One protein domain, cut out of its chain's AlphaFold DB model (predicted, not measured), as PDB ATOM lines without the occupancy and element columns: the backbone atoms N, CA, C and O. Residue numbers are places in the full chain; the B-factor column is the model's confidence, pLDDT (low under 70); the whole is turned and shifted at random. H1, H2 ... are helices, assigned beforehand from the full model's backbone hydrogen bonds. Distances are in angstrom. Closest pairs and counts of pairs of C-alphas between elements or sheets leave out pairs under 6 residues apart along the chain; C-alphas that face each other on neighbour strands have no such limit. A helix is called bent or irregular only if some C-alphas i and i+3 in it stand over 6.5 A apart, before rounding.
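Overview. This is residues 5 to 108 of the 188 residues of an uncharacterized protein of Caenorhabditis japonica (UniProt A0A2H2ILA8). A long, thin model in which helices H2 and H4 run opposite ways as a narrow V, meeting where H2 begins and H4 ends, with short H3 folding back on the far part of H2. Short H1 lies near the meeting end, and beyond it residues 102 to 108, of which 102 to 106 belong to H5, stick out. The printed part has 104 residues with five named helices, H1 to H5 in chain order, and no named strand: all helix. It is an extended rod, with a radius of gyration of the C-alphas of 21.7 A and spans of 79 by 23 by 16 A.

Arrangement. H1, residues 12 to 18, is close to but not clearly touching H2, residues 22 to 47; the closest C-alphas, of Gln 14 and Gly 22, are 7.2 A apart. With residues 37 to 45 alone, H2 touches H3, residues 54 to 61, opposite ways at a steep tilt of 49 degrees; the closest C-alphas, of Glu 38 and Ile 61, are 6.1 A apart. With residues 22 to 30 alone, H2 touches H4, residues 68 to 85, opposite ways at 36 degrees, only just a steep tilt; the closest C-alphas, of Gly 22 and Val 82, are 4.6 A apart. H3 and H4 are apart. H5, residues 95 to 106, touches no helix. Every O i to N i+4 pair is within hydrogen-bond range in H1 and H3, against 21 of 22 in H2, 13 of 14 in H4 and 6 of 8 in H5.

Along the chain. H1 begins at C-alpha 12 (-16.453, -25.646, -6.392). H2 is 38.7 A long and H4 24.1 A. H5, 16.8 A, is only just irregular, with C-alphas 96 and 99 6.8 A apart, and ends at C-alpha 106 (-5.985, -10.035, 10.312).

Size, cuts and confidence. The C-alphas farthest apart, of Glu 51 and Gly 108, are 79.3 A apart. The printed part has no cut; the link H1 to H2 is tight and the others are short. Residues 5 to 10 and 93 to 108 have pLDDT under 70.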
ATOM      1  N   ASP A   5     -26.182 -39.713  -5.841       47.75
ATOM      2  CA  ASP A   5     -25.069 -40.363  -5.119       47.75
ATOM      3  C   ASP A   5     -23.822 -39.472  -4.982       47.75
ATOM      4  O   ASP A   5     -22.875 -39.823  -4.277       47.75
ATOM      5  N   LEU A   6     -23.813 -38.322  -5.660       51.78
ATOM      6  CA  LEU A   6     -22.763 -37.299  -5.585       51.78
ATOM      7  C   LEU A   6     -23.285 -35.980  -4.989       51.78
ATOM      8  O   LEU A   6     -22.538 -35.003  -4.911       51.78
ATOM      9  N   VAL A   7     -24.553 -35.939  -4.555       42.50
ATOM     10  CA  VAL A   7     -25.150 -34.772  -3.891       42.50
ATOM     11  C   VAL A   7     -24.502 -34.621  -2.518       42.50
ATOM     12  O   VAL A   7     -24.834 -35.332  -1.576       42.50
ATOM     13  N   GLY A   8     -23.544 -33.704  -2.416       48.09
ATOM     14  CA  GLY A   8     -22.874 -33.363  -1.158       48.09
ATOM     15  C   GLY A   8     -21.366 -33.181  -1.278       48.09
ATOM     16  O   GLY A   8     -20.771 -32.555  -0.407       48.09
ATOM     17  N   ILE A   9     -20.740 -33.660  -2.358       56.59
ATOM     18  CA  ILE A   9     -19.337 -33.336  -2.629       56.59
ATOM     19  C   ILE A   9     -19.319 -31.998  -3.369       56.59
ATOM     20  O   ILE A   9     -19.774 -31.893  -4.505       56.59
ATOM     21  N   GLY A  10     -18.864 -30.946  -2.689       61.16
ATOM     22  CA  GLY A  10     -18.743 -29.617  -3.275       61.16
ATOM     23  C   GLY A  10     -17.692 -29.604  -4.385       61.16
ATOM     24  O   GLY A  10     -16.497 -29.723  -4.123       61.16
ATOM     25  N   ASN A  11     -18.127 -29.417  -5.630       72.12
ATOM     26  CA  ASN A  11     -17.240 -29.401  -6.801       72.12
ATOM     27  C   ASN A  11     -16.516 -28.056  -6.982       72.12
ATOM     28  O   ASN A  11     -15.643 -27.933  -7.836       72.12
ATOM     29  N   GLU A  12     -16.891 -27.035  -6.210       74.56
ATOM     30  CA  GLU A  12     -16.453 -25.646  -6.392       74.56
ATOM     31  C   GLU A  12     -14.937 -25.493  -6.272       74.56
ATOM     32  O   GLU A  12     -14.311 -24.873  -7.127       74.56
ATOM     33  N   LYS A  13     -14.324 -26.138  -5.269       74.31
ATOM     34  CA  LYS A  13     -12.862 -26.144  -5.112       74.31
ATOM     35  C   LYS A  13     -12.169 -26.850  -6.277       74.31
ATOM     36  O   LYS A  13     -11.128 -26.390  -6.731       74.31
ATOM     37  N   GLN A  14     -12.753 -27.938  -6.781       80.62
ATOM     38  CA  GLN A  14     -12.196 -28.676  -7.919       80.62
ATOM     39  C   GLN A  14     -12.207 -27.810  -9.177       80.62
ATOM     40  O   GLN A  14     -11.190 -27.682  -9.847       80.62
ATOM     41  N   ILE A  15     -13.338 -27.156  -9.453       82.62
ATOM     42  CA  ILE A  15     -13.493 -26.268 -10.606       82.62
ATOM     43  C   ILE A  15     -12.548 -25.070 -10.493       82.62
ATOM     44  O   ILE A  15     -11.917 -24.710 -11.480       82.62
ATOM     45  N   ALA A  16     -12.409 -24.484  -9.301       77.56
ATOM     46  CA  ALA A  16     -11.503 -23.363  -9.076       77.56
ATOM     47  C   ALA A  16     -10.032 -23.714  -9.364       77.56
ATOM     48  O   ALA A  16      -9.313 -22.883  -9.908       77.56
ATOM     49  N   VAL A  17      -9.592 -24.934  -9.038       81.38
ATOM     50  CA  VAL A  17      -8.185 -25.349  -9.204       81.38
ATOM     51  C   VAL A  17      -7.903 -25.970 -10.563       81.38
ATOM     52  O   VAL A  17      -6.887 -25.672 -11.183       81.38
ATOM     53  N   PHE A  18      -8.773 -26.865 -11.020       84.12
ATOM     54  CA  PHE A  18      -8.540 -27.667 -12.219       84.12
ATOM     55  C   PHE A  18      -9.268 -27.120 -13.452       84.12
ATOM     56  O   PHE A  18      -8.973 -27.537 -14.568       84.12
ATOM     57  N   GLY A  19     -10.229 -26.207 -13.280       85.06
ATOM     58  CA  GLY A  19     -11.101 -25.723 -14.357       85.06
ATOM     59  C   GLY A  19     -12.212 -26.706 -14.748       85.06
ATOM     60  O   GLY A  19     -13.002 -26.418 -15.644       85.06
ATOM     61  N   PHE A  20     -12.298 -27.861 -14.083       88.50
ATOM     62  CA  PHE A  20     -13.312 -28.892 -14.294       88.50
ATOM     63  C   PHE A  20     -13.589 -29.656 -12.989       88.50
ATOM     64  O   PHE A  20     -12.839 -29.551 -12.020       88.50
ATOM     65  N   SER A  21     -14.671 -30.438 -12.950       88.69
ATOM     66  CA  SER A  21     -14.969 -31.338 -11.828       88.69
ATOM     67  C   SER A  21     -14.477 -32.758 -12.107       88.69
ATOM     68  O   SER A  21     -14.507 -33.221 -13.251       88.69
ATOM     69  N   GLY A  22     -14.100 -33.502 -11.061       88.44
ATOM     70  CA  GLY A  22     -13.682 -34.903 -11.215       88.44
ATOM     71  C   GLY A  22     -14.762 -35.783 -11.863       88.44
ATOM     72  O   GLY A  22     -14.452 -36.720 -12.599       88.44
ATOM     73  N   ALA A  23     -16.037 -35.433 -11.665       87.50
ATOM     74  CA  ALA A  23     -17.166 -36.084 -12.319       87.50
ATOM     75  C   ALA A  23     -17.169 -35.845 -13.839       87.50
ATOM     76  O   ALA A  23     -17.323 -36.804 -14.593       87.50
ATOM     77  N   ALA A  24     -16.962 -34.598 -14.279       88.44
ATOM     78  CA  ALA A  24     -16.898 -34.248 -15.697       88.44
ATOM     79  C   ALA A  24     -15.695 -34.903 -16.395       88.44
ATOM     80  O   ALA A  24     -15.812 -35.362 -17.528       88.44
ATOM     81  N   PHE A  25     -14.559 -35.018 -15.698       92.19
ATOM     82  CA  PHE A  25     -13.409 -35.775 -16.195       92.19
ATOM     83  C   PHE A  25     -13.754 -37.255 -16.412       92.19
ATOM     84  O   PHE A  25     -13.475 -37.803 -17.477       92.19
ATOM     85  N   GLY A  26     -14.407 -37.897 -15.436       90.88
ATOM     86  CA  GLY A  26     -14.847 -39.290 -15.564       90.88
ATOM     87  C   GLY A  26     -15.789 -39.518 -16.752       90.88
ATOM     88  O   GLY A  26     -15.626 -40.498 -17.478       90.88
ATOM     89  N   ASP A  27     -16.720 -38.592 -16.994       90.06
ATOM     90  CA  ASP A  27     -17.618 -38.647 -18.156       90.06
ATOM     91  C   ASP A  27     -16.851 -38.489 -19.478       90.06
ATOM     92  O   ASP A  27     -17.123 -39.201 -20.444       90.06
ATOM     93  N   SER A  28     -15.840 -37.616 -19.517       93.31
ATOM     94  CA  SER A  28     -14.982 -37.459 -20.696       93.31
ATOM     95  C   SER A  28     -14.196 -38.735 -21.013       93.31
ATOM     96  O   SER A  28     -14.154 -39.138 -22.173       93.31
ATOM     97  N   VAL A  29     -13.635 -39.410 -20.003       92.88
ATOM     98  CA  VAL A  29     -12.930 -40.691 -20.194       92.88
ATOM     99  C   VAL A  29     -13.875 -41.770 -20.726       92.88
ATOM    100  O   VAL A  29     -13.498 -42.526 -21.620       92.88
ATOM    101  N   PHE A  30     -15.106 -41.832 -20.212       90.75
ATOM    102  CA  PHE A  30     -16.114 -42.761 -20.719       90.75
ATOM    103  C   PHE A  30     -16.441 -42.498 -22.193       90.75
ATOM    104  O   PHE A  30     -16.459 -43.436 -22.986       90.75
ATOM    105  N   ASN A  31     -16.636 -41.236 -22.579       91.44
ATOM    106  CA  ASN A  31     -16.924 -40.884 -23.970       91.44
ATOM    107  C   ASN A  31     -15.774 -41.280 -24.905       91.44
ATOM    108  O   ASN A  31     -16.019 -41.913 -25.926       91.44
ATOM    109  N   VAL A  32     -14.523 -41.009 -24.517       94.25
ATOM    110  CA  VAL A  32     -13.343 -41.422 -25.299       94.25
ATOM    111  C   VAL A  32     -13.268 -42.944 -25.437       94.25
ATOM    112  O   VAL A  32     -12.950 -43.453 -26.508       94.25
ATOM    113  N   TYR A  33     -13.588 -43.695 -24.378       91.25
ATOM    114  CA  TYR A  33     -13.662 -45.155 -24.455       91.25
ATOM    115  C   TYR A  33     -14.724 -45.630 -25.457       91.25
ATOM    116  O   TYR A  33     -14.456 -46.535 -26.247       91.25
ATOM    117  N   VAL A  34     -15.915 -45.023 -25.439       89.62
ATOM    118  CA  VAL A  34     -17.007 -45.351 -26.369       89.62
ATOM    119  C   VAL A  34     -16.588 -45.068 -27.812       89.62
ATOM    120  O   VAL A  34     -16.771 -45.927 -28.672       89.62
ATOM    121  N   GLU A  35     -15.990 -43.904 -28.067       91.62
ATOM    122  CA  GLU A  35     -15.506 -43.505 -29.393       91.62
ATOM    123  C   GLU A  35     -14.424 -44.459 -29.913       91.62
ATOM    124  O   GLU A  35     -14.529 -44.966 -31.030       91.62
ATOM    125  N   ALA A  36     -13.426 -44.776 -29.082       92.31
ATOM    126  CA  ALA A  36     -12.354 -45.703 -29.440       92.31
ATOM    127  C   ALA A  36     -12.882 -47.122 -29.716       92.31
ATOM    128  O   ALA A  36     -12.407 -47.806 -30.623       92.31
ATOM    129  N   TRP A  37     -13.883 -47.572 -28.952       91.44
ATOM    130  CA  TRP A  37     -14.535 -48.856 -29.192       91.44
ATOM    131  C   TRP A  37     -15.311 -48.868 -30.511       91.44
ATOM    132  O   TRP A  37     -15.203 -49.818 -31.286       91.44
ATOM    133  N   GLU A  38     -16.070 -47.808 -30.794       88.88
ATOM    134  CA  GLU A  38     -16.801 -47.675 -32.051       88.88
ATOM    135  C   GLU A  38     -15.847 -47.683 -33.254       88.88
ATOM    136  O   GLU A  38     -16.124 -48.342 -34.258       88.88
ATOM    137  N   GLU A  39     -14.709 -46.995 -33.150       90.50
ATOM    138  CA  GLU A  39     -13.664 -46.991 -34.174       90.50
ATOM    139  C   GLU A  39     -13.058 -48.386 -34.382       90.50
ATOM    140  O   GLU A  39     -13.001 -48.864 -35.516       90.50
ATOM    141  N   ALA A  40     -12.705 -49.089 -33.303       89.00
ATOM    142  CA  ALA A  40     -12.199 -50.459 -33.383       89.00
ATOM    143  C   ALA A  40     -13.217 -51.411 -34.041       89.00
ATOM    144  O   ALA A  40     -12.861 -52.192 -34.925       89.00
ATOM    145  N   CYS A  41     -14.502 -51.309 -33.680       87.00
ATOM    146  CA  CYS A  41     -15.566 -52.067 -34.339       87.00
ATOM    147  C   CYS A  41     -15.679 -51.728 -35.832       87.00
ATOM    148  O   CYS A  41     -15.853 -52.633 -36.645       87.00
ATOM    149  N   LYS A  42     -15.571 -50.447 -36.216       85.69
ATOM    150  CA  LYS A  42     -15.611 -50.023 -37.627       85.69
ATOM    151  C   LYS A  42     -14.468 -50.617 -38.441       85.69
ATOM    152  O   LYS A  42     -14.713 -51.027 -39.574       85.69
ATOM    153  N   GLU A  43     -13.257 -50.673 -37.894       85.81
ATOM    154  CA  GLU A  43     -12.120 -51.322 -38.558       85.81
ATOM    155  C   GLU A  43     -12.362 -52.825 -38.748       85.81
ATOM    156  O   GLU A  43     -12.189 -53.340 -39.852       85.81
ATOM    157  N   GLU A  44     -12.873 -53.516 -37.728       83.25
ATOM    158  CA  GLU A  44     -13.220 -54.939 -37.834       83.25
ATOM    159  C   GLU A  44     -14.362 -55.199 -38.834       83.25
ATOM    160  O   GLU A  44     -14.325 -56.166 -39.598       83.25
ATOM    161  N   PHE A  45     -15.354 -54.302 -38.925       83.81
ATOM    162  CA  PHE A  45     -16.437 -54.405 -39.913       83.81
ATOM    163  C   PHE A  45     -15.951 -54.349 -41.362       83.81
ATOM    164  O   PHE A  45     -16.623 -54.907 -42.232       83.81
ATOM    165  N   LYS A  46     -14.796 -53.731 -41.643       82.69
ATOM    166  CA  LYS A  46     -14.206 -53.737 -42.993       82.69
ATOM    167  C   LYS A  46     -13.746 -55.132 -43.419       82.69
ATOM    168  O   LYS A  46     -13.728 -55.418 -44.613       82.69
ATOM    169  N   ASN A  47     -13.409 -55.988 -42.455       81.50
ATOM    170  CA  ASN A  47     -12.906 -57.342 -42.684       81.50
ATOM    171  C   ASN A  47     -14.016 -58.409 -42.653       81.50
ATOM    172  O   ASN A  47     -13.762 -59.573 -42.963       81.50
ATOM    173  N   LEU A  48     -15.245 -58.030 -42.289       77.31
ATOM    174  CA  LEU A  48     -16.378 -58.945 -42.160       77.31
ATOM    175  C   LEU A  48     -17.095 -59.194 -43.507       77.31
ATOM    176  O   LEU A  48     -17.133 -58.316 -44.375       77.31
ATOM    177  N   PRO A  49     -17.707 -60.381 -43.701       75.25
ATOM    178  CA  PRO A  49     -18.486 -60.693 -44.899       75.25
ATOM    179  C   PRO A  49     -19.640 -59.703 -45.118       75.25
ATOM    180  O   PRO A  49     -20.289 -59.268 -44.168       75.25
ATOM    181  N   LYS A  50     -19.969 -59.398 -46.383       71.94
ATOM    182  CA  LYS A  50     -21.046 -58.453 -46.766       71.94
ATOM    183  C   LYS A  50     -22.452 -58.839 -46.279       71.94
ATOM    184  O   LYS A  50     -23.359 -58.019 -46.364       71.94
ATOM    185  N   GLU A  51     -22.632 -60.062 -45.797       75.00
ATOM    186  CA  GLU A  51     -23.893 -60.589 -45.260       75.00
ATOM    187  C   GLU A  51     -24.188 -60.107 -43.832       75.00
ATOM    188  O   GLU A  51     -25.292 -60.318 -43.333       75.00
ATOM    189  N   PHE A  52     -23.234 -59.438 -43.174       78.31
ATOM    190  CA  PHE A  52     -23.449 -58.861 -41.850       78.31
ATOM    191  C   PHE A  52     -24.475 -57.724 -41.909       78.31
ATOM    192  O   PHE A  52     -24.230 -56.688 -42.534       78.31
ATOM    193  N   SER A  53     -25.614 -57.905 -41.239       82.12
ATOM    194  CA  SER A  53     -26.662 -56.888 -41.203       82.12
ATOM    195  C   SER A  53     -26.293 -55.734 -40.266       82.12
ATOM    196  O   SER A  53     -25.501 -55.887 -39.332       82.12
ATOM    197  N   ASP A  54     -26.924 -54.571 -40.448       82.75
ATOM    198  CA  ASP A  54     -26.751 -53.432 -39.533       82.75
ATOM    199  C   ASP A  54     -27.175 -53.766 -38.094       82.75
ATOM    200  O   ASP A  54     -26.625 -53.227 -37.132       82.75
ATOM    201  N   LYS A  55     -28.106 -54.713 -37.926       85.75
ATOM    202  CA  LYS A  55     -28.527 -55.210 -36.613       85.75
ATOM    203  C   LYS A  55     -27.401 -55.965 -35.906       85.75
ATOM    204  O   LYS A  55     -27.227 -55.807 -34.698       85.75
ATOM    205  N   ASP A  56     -26.625 -56.744 -36.653       82.69
ATOM    206  CA  ASP A  56     -25.492 -57.501 -36.117       82.69
ATOM    207  C   ASP A  56     -24.318 -56.568 -35.781       82.69
ATOM    208  O   ASP A  56     -23.663 -56.726 -34.751       82.69
ATOM    209  N   ARG A  57     -24.112 -55.516 -36.585       82.94
ATOM    210  CA  ARG A  57     -23.133 -54.451 -36.295       82.94
ATOM    211  C   ARG A  57     -23.480 -53.691 -35.018       82.94
ATOM    212  O   ARG A  57     -22.626 -53.514 -34.152       82.94
ATOM    213  N   LEU A  58     -24.746 -53.303 -34.857       84.50
ATOM    214  CA  LEU A  58     -25.224 -52.653 -33.637       84.50
ATOM    215  C   LEU A  58     -25.070 -53.571 -32.412       84.50
ATOM    216  O   LEU A  58     -24.736 -53.113 -31.318       84.50
ATOM    217  N   HIS A  59     -25.274 -54.879 -32.585       83.56
ATOM    218  CA  HIS A  59     -25.058 -55.853 -31.520       83.56
ATOM    219  C   HIS A  59     -23.601 -55.874 -31.041       83.56
ATOM    220  O   HIS A  59     -23.368 -55.887 -29.836       83.56
ATOM    221  N   LEU A  60     -22.637 -55.832 -31.964       82.06
ATOM    222  CA  LEU A  60     -21.205 -55.829 -31.648       82.06
ATOM    223  C   LEU A  60     -20.751 -54.520 -30.989       82.06
ATOM    224  O   LEU A  60     -20.053 -54.560 -29.978       82.06
ATOM    225  N   ILE A  61     -21.220 -53.368 -31.481       85.88
ATOM    226  CA  ILE A  61     -20.923 -52.065 -30.859       85.88
ATOM    227  C   ILE A  61     -21.452 -52.028 -29.418       85.88
ATOM    228  O   ILE A  61     -20.776 -51.548 -28.513       85.88
ATOM    229  N   THR A  62     -22.646 -52.575 -29.180       85.94
ATOM    230  CA  THR A  62     -23.274 -52.561 -27.847       85.94
ATOM    231  C   THR A  62     -22.750 -53.636 -26.895       85.94
ATOM    232  O   THR A  62     -23.129 -53.642 -25.725       85.94
ATOM    233  N   LEU A  63     -21.895 -54.547 -27.365       83.75
ATOM    234  CA  LEU A  63     -21.512 -55.764 -26.648       83.75
ATOM    235  C   LEU A  63     -20.851 -55.490 -25.283       83.75
ATOM    236  O   LEU A  63     -21.326 -56.058 -24.298       83.75
ATOM    237  N   PRO A  64     -19.875 -54.569 -25.157       83.44
ATOM    238  CA  PRO A  64     -19.287 -54.242 -23.856       83.44
ATOM    239  C   PRO A  64     -20.298 -53.589 -22.901       83.44
ATOM    240  O   PRO A  64     -20.270 -53.798 -21.693       83.44
ATOM    241  N   PHE A  65     -21.259 -52.835 -23.433       80.88
ATOM    242  CA  PHE A  65     -22.247 -52.109 -22.629       80.88
ATOM    243  C   PHE A  65     -23.391 -52.994 -22.118       80.88
ATOM    244  O   PHE A  65     -24.189 -52.554 -21.293       80.88
ATOM    245  N   ARG A  66     -23.477 -54.250 -22.574       82.56
ATOM    246  CA  ARG A  66     -24.396 -55.254 -22.012       82.56
ATOM    247  C   ARG A  66     -23.877 -55.842 -20.711       82.56
ATOM    248  O   ARG A  66     -24.666 -56.377 -19.934       82.56
ATOM    249  N   GLU A  67     -22.569 -55.773 -20.479       84.56
ATOM    250  CA  GLU A  67     -21.981 -56.275 -19.251       84.56
ATOM    251  C   GLU A  67     -22.117 -55.234 -18.133       84.56
ATOM    252  O   GLU A  67     -21.455 -54.192 -18.169       84.56
ATOM    253  N   PRO A  68     -22.884 -55.523 -17.064       85.56
ATOM    254  CA  PRO A  68     -23.040 -54.583 -15.955       85.56
ATOM    255  C   PRO A  68     -21.709 -54.288 -15.246       85.56
ATOM    256  O   PRO A  68     -21.581 -53.269 -14.572       85.56
ATOM    257  N   LYS A  69     -20.696 -55.150 -15.414       88.19
ATOM    258  CA  LYS A  69     -19.339 -54.932 -14.897       88.19
ATOM    259  C   LYS A  69     -18.669 -53.703 -15.505       88.19
ATOM    260  O   LYS A  69     -17.998 -52.981 -14.778       88.19
ATOM    261  N   ILE A  70     -18.847 -53.450 -16.802       86.00
ATOM    262  CA  ILE A  70     -18.228 -52.297 -17.467       86.00
ATOM    263  C   ILE A  70     -18.852 -51.007 -16.940       86.00
ATOM    264  O   ILE A  70     -18.134 -50.097 -16.524       86.00
ATOM    265  N   GLU A  71     -20.178 -50.972 -16.822       84.38
ATOM    266  CA  GLU A  71     -20.879 -49.855 -16.186       84.38
ATOM    267  C   GLU A  71     -20.415 -49.644 -14.730       84.38
ATOM    268  O   GLU A  71     -20.177 -48.514 -14.305       84.38
ATOM    269  N   GLN A  72     -20.235 -50.723 -13.959       88.94
ATOM    270  CA  GLN A  72     -19.712 -50.651 -12.590       88.94
ATOM    271  C   GLN A  72     -18.274 -50.122 -12.527       88.94
ATOM    272  O   GLN A  72     -17.974 -49.326 -11.640       88.94
ATOM    273  N   MET A  73     -17.400 -50.517 -13.457       89.69
ATOM    274  CA  MET A  73     -16.023 -50.017 -13.518       89.69
ATOM    275  C   MET A  73     -15.987 -48.513 -13.786       89.69
ATOM    276  O   MET A  73     -15.294 -47.792 -13.073       89.69
ATOM    277  N   PHE A  74     -16.782 -48.011 -14.735       89.19
ATOM    278  CA  PHE A  74     -16.850 -46.569 -14.999       89.19
ATOM    279  C   PHE A  74     -17.480 -45.787 -13.846       89.19
ATOM    280  O   PHE A  74     -17.027 -44.689 -13.523       89.19
ATOM    281  N   LYS A  75     -18.467 -46.365 -13.156       87.94
ATOM    282  CA  LYS A  75     -19.004 -45.785 -11.915       87.94
ATOM    283  C   LYS A  75     -17.945 -45.702 -10.818       87.94
ATOM    284  O   LYS A  75     -17.847 -44.673 -10.152       87.94
ATOM    285  N   ALA A  76     -17.156 -46.759 -10.635       90.94
ATOM    286  CA  ALA A  76     -16.066 -46.781  -9.666       90.94
ATOM    287  C   ALA A  76     -14.981 -45.758 -10.024       90.94
ATOM    288  O   ALA A  76     -14.573 -44.995  -9.155       90.94
ATOM    289  N   LEU A  77     -14.599 -45.668 -11.301       91.06
ATOM    290  CA  LEU A  77     -13.670 -44.655 -11.804       91.06
ATOM    291  C   LEU A  77     -14.176 -43.241 -11.509       91.06
ATOM    292  O   LEU A  77     -13.451 -42.431 -10.943       91.06
ATOM    293  N   LYS A  78     -15.434 -42.946 -11.855       89.12
ATOM    294  CA  LYS A  78     -16.028 -41.626 -11.621       89.12
ATOM    295  C   LYS A  78     -16.038 -41.272 -10.135       89.12
ATOM    296  O   LYS A  78     -15.729 -40.137  -9.780       89.12
ATOM    297  N   ARG A  79     -16.348 -42.241  -9.269       88.06
ATOM    298  CA  ARG A  79     -16.272 -42.067  -7.814       88.06
ATOM    299  C   ARG A  79     -14.842 -41.757  -7.377       88.06
ATOM    300  O   ARG A  79     -14.645 -40.747  -6.719       88.06
ATOM    301  N   GLU A  80     -13.869 -42.555  -7.802       89.44
ATOM    302  CA  GLU A  80     -12.452 -42.397  -7.456       89.44
ATOM    303  C   GLU A  80     -11.897 -41.025  -7.874       89.44
ATOM    304  O   GLU A  80     -11.210 -40.354  -7.099       89.44
ATOM    305  N   CYS A  81     -12.266 -40.565  -9.074       89.38
ATOM    306  CA  CYS A  81     -11.935 -39.233  -9.572       89.38
ATOM    307  C   CYS A  81     -12.424 -38.138  -8.618       89.38
ATOM    308  O   CYS A  81     -11.682 -37.209  -8.306       89.38
ATOM    309  N   VAL A  82     -13.664 -38.246  -8.141       85.38
ATOM    310  CA  VAL A  82     -14.276 -37.239  -7.269       85.38
ATOM    311  C   VAL A  82     -13.752 -37.326  -5.833       85.38
ATOM    312  O   VAL A  82     -13.529 -36.285  -5.220       85.38
ATOM    313  N   THR A  83     -13.563 -38.530  -5.288       84.62
ATOM    314  CA  THR A  83     -13.265 -38.735  -3.862       84.62
ATOM    315  C   THR A  83     -11.781 -38.696  -3.529       84.62
ATOM    316  O   THR A  83     -11.430 -38.259  -2.433       84.62
ATOM    317  N   ASN A  84     -10.917 -39.127  -4.452       85.31
ATOM    318  CA  ASN A  84      -9.503 -39.366  -4.158       85.31
ATOM    319  C   ASN A  84      -8.556 -38.597  -5.085       85.31
ATOM    320  O   ASN A  84      -7.594 -38.012  -4.598       85.31
ATOM    321  N   ILE A  85      -8.817 -38.562  -6.397       89.00
ATOM    322  CA  ILE A  85      -7.869 -37.976  -7.366       89.00
ATOM    323  C   ILE A  85      -7.969 -36.450  -7.397       89.00
ATOM    324  O   ILE A  85      -6.980 -35.755  -7.195       89.00
ATOM    325  N   PHE A  86      -9.169 -35.925  -7.651       87.75
ATOM    326  CA  PHE A  86      -9.418 -34.485  -7.764       87.75
ATOM    327  C   PHE A  86     -10.012 -33.898  -6.486       87.75
ATOM    328  O   PHE A  86     -10.466 -32.756  -6.471       87.75
ATOM    329  N   ASN A  87     -10.041 -34.675  -5.404       85.25
ATOM    330  CA  ASN A  87     -10.525 -34.188  -4.130       85.25
ATOM    331  C   ASN A  87      -9.528 -33.203  -3.527       85.25
ATOM    332  O   ASN A  87      -8.335 -33.481  -3.422       85.25
ATOM    333  N   ILE A  88     -10.045 -32.061  -3.099       80.69
ATOM    334  CA  ILE A  88      -9.278 -31.048  -2.389       80.69
ATOM    335  C   ILE A  88      -9.768 -31.086  -0.947       80.69
ATOM    336  O   ILE A  88     -10.872 -30.598  -0.681       80.69
ATOM    337  N   PRO A  89      -8.986 -31.666  -0.016       79.38
ATOM    338  CA  PRO A  89      -9.399 -31.785   1.372       79.38
ATOM    339  C   PRO A  89      -9.760 -30.424   1.960       79.38
ATOM    340  O   PRO A  89      -9.122 -29.415   1.662       79.38
ATOM    341  N   GLU A  90     -10.748 -30.383   2.852       72.38
ATOM    342  CA  GLU A  90     -11.145 -29.132   3.508       72.38
ATOM    343  C   GLU A  90     -10.022 -28.502   4.335       72.38
ATOM    344  O   GLU A  90      -9.963 -27.281   4.454       72.38
ATOM    345  N   SER A  91      -9.093 -29.323   4.829       74.38
ATOM    346  CA  SER A  91      -7.885 -28.882   5.523       74.38
ATOM    347  C   SER A  91      -6.886 -28.155   4.618       74.38
ATOM    348  O   SER A  91      -5.974 -27.499   5.117       74.38
ATOM    349  N   VAL A  92      -7.015 -28.280   3.293       72.56
ATOM    350  CA  VAL A  92      -6.147 -27.604   2.329       72.56
ATOM    351  C   VAL A  92      -6.780 -26.274   1.948       72.56
ATOM    352  O   VAL A  92      -7.850 -26.202   1.343       72.56
ATOM    353  N   THR A  93      -6.072 -25.202   2.285       69.19
ATOM    354  CA  THR A  93      -6.386 -23.869   1.776       69.19
ATOM    355  C   THR A  93      -5.639 -23.656   0.475       69.19
ATOM    356  O   THR A  93      -4.406 -23.697   0.439       69.19
ATOM    357  N   LEU A  94      -6.400 -23.408  -0.584       69.50
ATOM    358  CA  LEU A  94      -5.855 -23.089  -1.891       69.50
ATOM    359  C   LEU A  94      -5.072 -21.769  -1.848       69.50
ATOM    360  O   LEU A  94      -5.477 -20.861  -1.116       69.50
ATOM    361  N   PRO A  95      -3.954 -21.636  -2.585       69.62
ATOM    362  CA  PRO A  95      -3.164 -20.407  -2.613       69.62
ATOM    363  C   PRO A  95      -4.001 -19.161  -2.918       69.62
ATOM    364  O   PRO A  95      -3.796 -18.139  -2.268       69.62
ATOM    365  N   GLU A  96      -4.991 -19.267  -3.810       65.50
ATOM    366  CA  GLU A  96      -5.895 -18.168  -4.178       65.50
ATOM    367  C   GLU A  96      -6.817 -17.753  -3.017       65.50
ATOM    368  O   GLU A  96      -7.268 -16.614  -2.942       65.50
ATOM    369  N   CYS A  97      -7.079 -18.655  -2.066       64.56
ATOM    370  CA  CYS A  97      -7.908 -18.389  -0.890       64.56
ATOM    371  C   CYS A  97      -7.105 -17.896   0.323       64.56
ATOM    372  O   CYS A  97      -7.705 -17.516   1.332       64.56
ATOM    373  N   LYS A  98      -5.764 -17.886   0.256       65.25
ATOM    374  CA  LYS A  98      -4.919 -17.432   1.373       65.25
ATOM    375  C   LYS A  98      -5.118 -15.952   1.679       65.25
ATOM    376  O   LYS A  98      -5.114 -15.591   2.850       65.25
ATOM    377  N   GLU A  99      -5.339 -15.108   0.671       60.59
ATOM    378  CA  GLU A  99      -5.595 -13.675   0.876       60.59
ATOM    379  C   GLU A  99      -6.953 -13.419   1.539       60.59
ATOM    380  O   GLU A  99      -7.041 -12.603   2.455       60.59
ATOM    381  N   MET A 100      -7.993 -14.177   1.167       58.09
ATOM    382  CA  MET A 100      -9.292 -14.112   1.848       58.09
ATOM    383  C   MET A 100      -9.198 -14.572   3.304       58.09
ATOM    384  O   MET A 100      -9.753 -13.919   4.182       58.09
ATOM    385  N   GLN A 101      -8.466 -15.657   3.585       57.22
ATOM    386  CA  GLN A 101      -8.246 -16.104   4.964       57.22
ATOM    387  C   GLN A 101      -7.405 -15.117   5.767       57.22
ATOM    388  O   GLN A 101      -7.689 -14.888   6.938       57.22
ATOM    389  N   LEU A 102      -6.394 -14.499   5.152       54.91
ATOM    390  CA  LEU A 102      -5.627 -13.433   5.785       54.91
ATOM    391  C   LEU A 102      -6.514 -12.234   6.095       54.91
ATOM    392  O   LEU A 102      -6.382 -11.706   7.191       54.91
ATOM    393  N   ALA A 103      -7.450 -11.853   5.223       55.25
ATOM    394  CA  ALA A 103      -8.450 -10.835   5.547       55.25
ATOM    395  C   ALA A 103      -9.306 -11.254   6.756       55.25
ATOM    396  O   ALA A 103      -9.513 -10.455   7.658       55.25
ATOM    397  N   THR A 104      -9.691 -12.531   6.860       52.59
ATOM    398  CA  THR A 104     -10.475 -13.032   8.008       52.59
ATOM    399  C   THR A 104      -9.666 -13.111   9.315       52.59
ATOM    400  O   THR A 104     -10.220 -12.941  10.395       52.59
ATOM    401  N   VAL A 105      -8.357 -13.386   9.243       52.94
ATOM    402  CA  VAL A 105      -7.474 -13.592  10.412       52.94
ATOM    403  C   VAL A 105      -6.781 -12.301  10.862       52.94
ATOM    404  O   VAL A 105      -6.581 -12.100  12.059       52.94
ATOM    405  N   THR A 106      -6.438 -11.392   9.943       50.38
ATOM    406  CA  THR A 106      -5.985 -10.035  10.312       50.38
ATOM    407  C   THR A 106      -7.135  -9.182  10.852       50.38
ATOM    408  O   THR A 106      -6.892  -8.312  11.686       50.38
ATOM    409  N   GLU A 107      -8.386  -9.525  10.527       49.09
ATOM    410  CA  GLU A 107      -9.595  -9.090  11.241       49.09
ATOM    411  C   GLU A 107      -9.880  -9.923  12.510       49.09
ATOM    412  O   GLU A 107     -11.022 -10.105  12.929       49.09
ATOM    413  N   GLY A 108      -8.831 -10.347  13.225       45.56
ATOM    414  CA  GLY A 108      -8.909 -10.827  14.613       45.56
ATOM    415  C   GLY A 108      -9.464  -9.800  15.620       45.56
ATOM    416  O   GLY A 108      -9.479 -10.054  16.822       45.56
TER     417      GLY A 108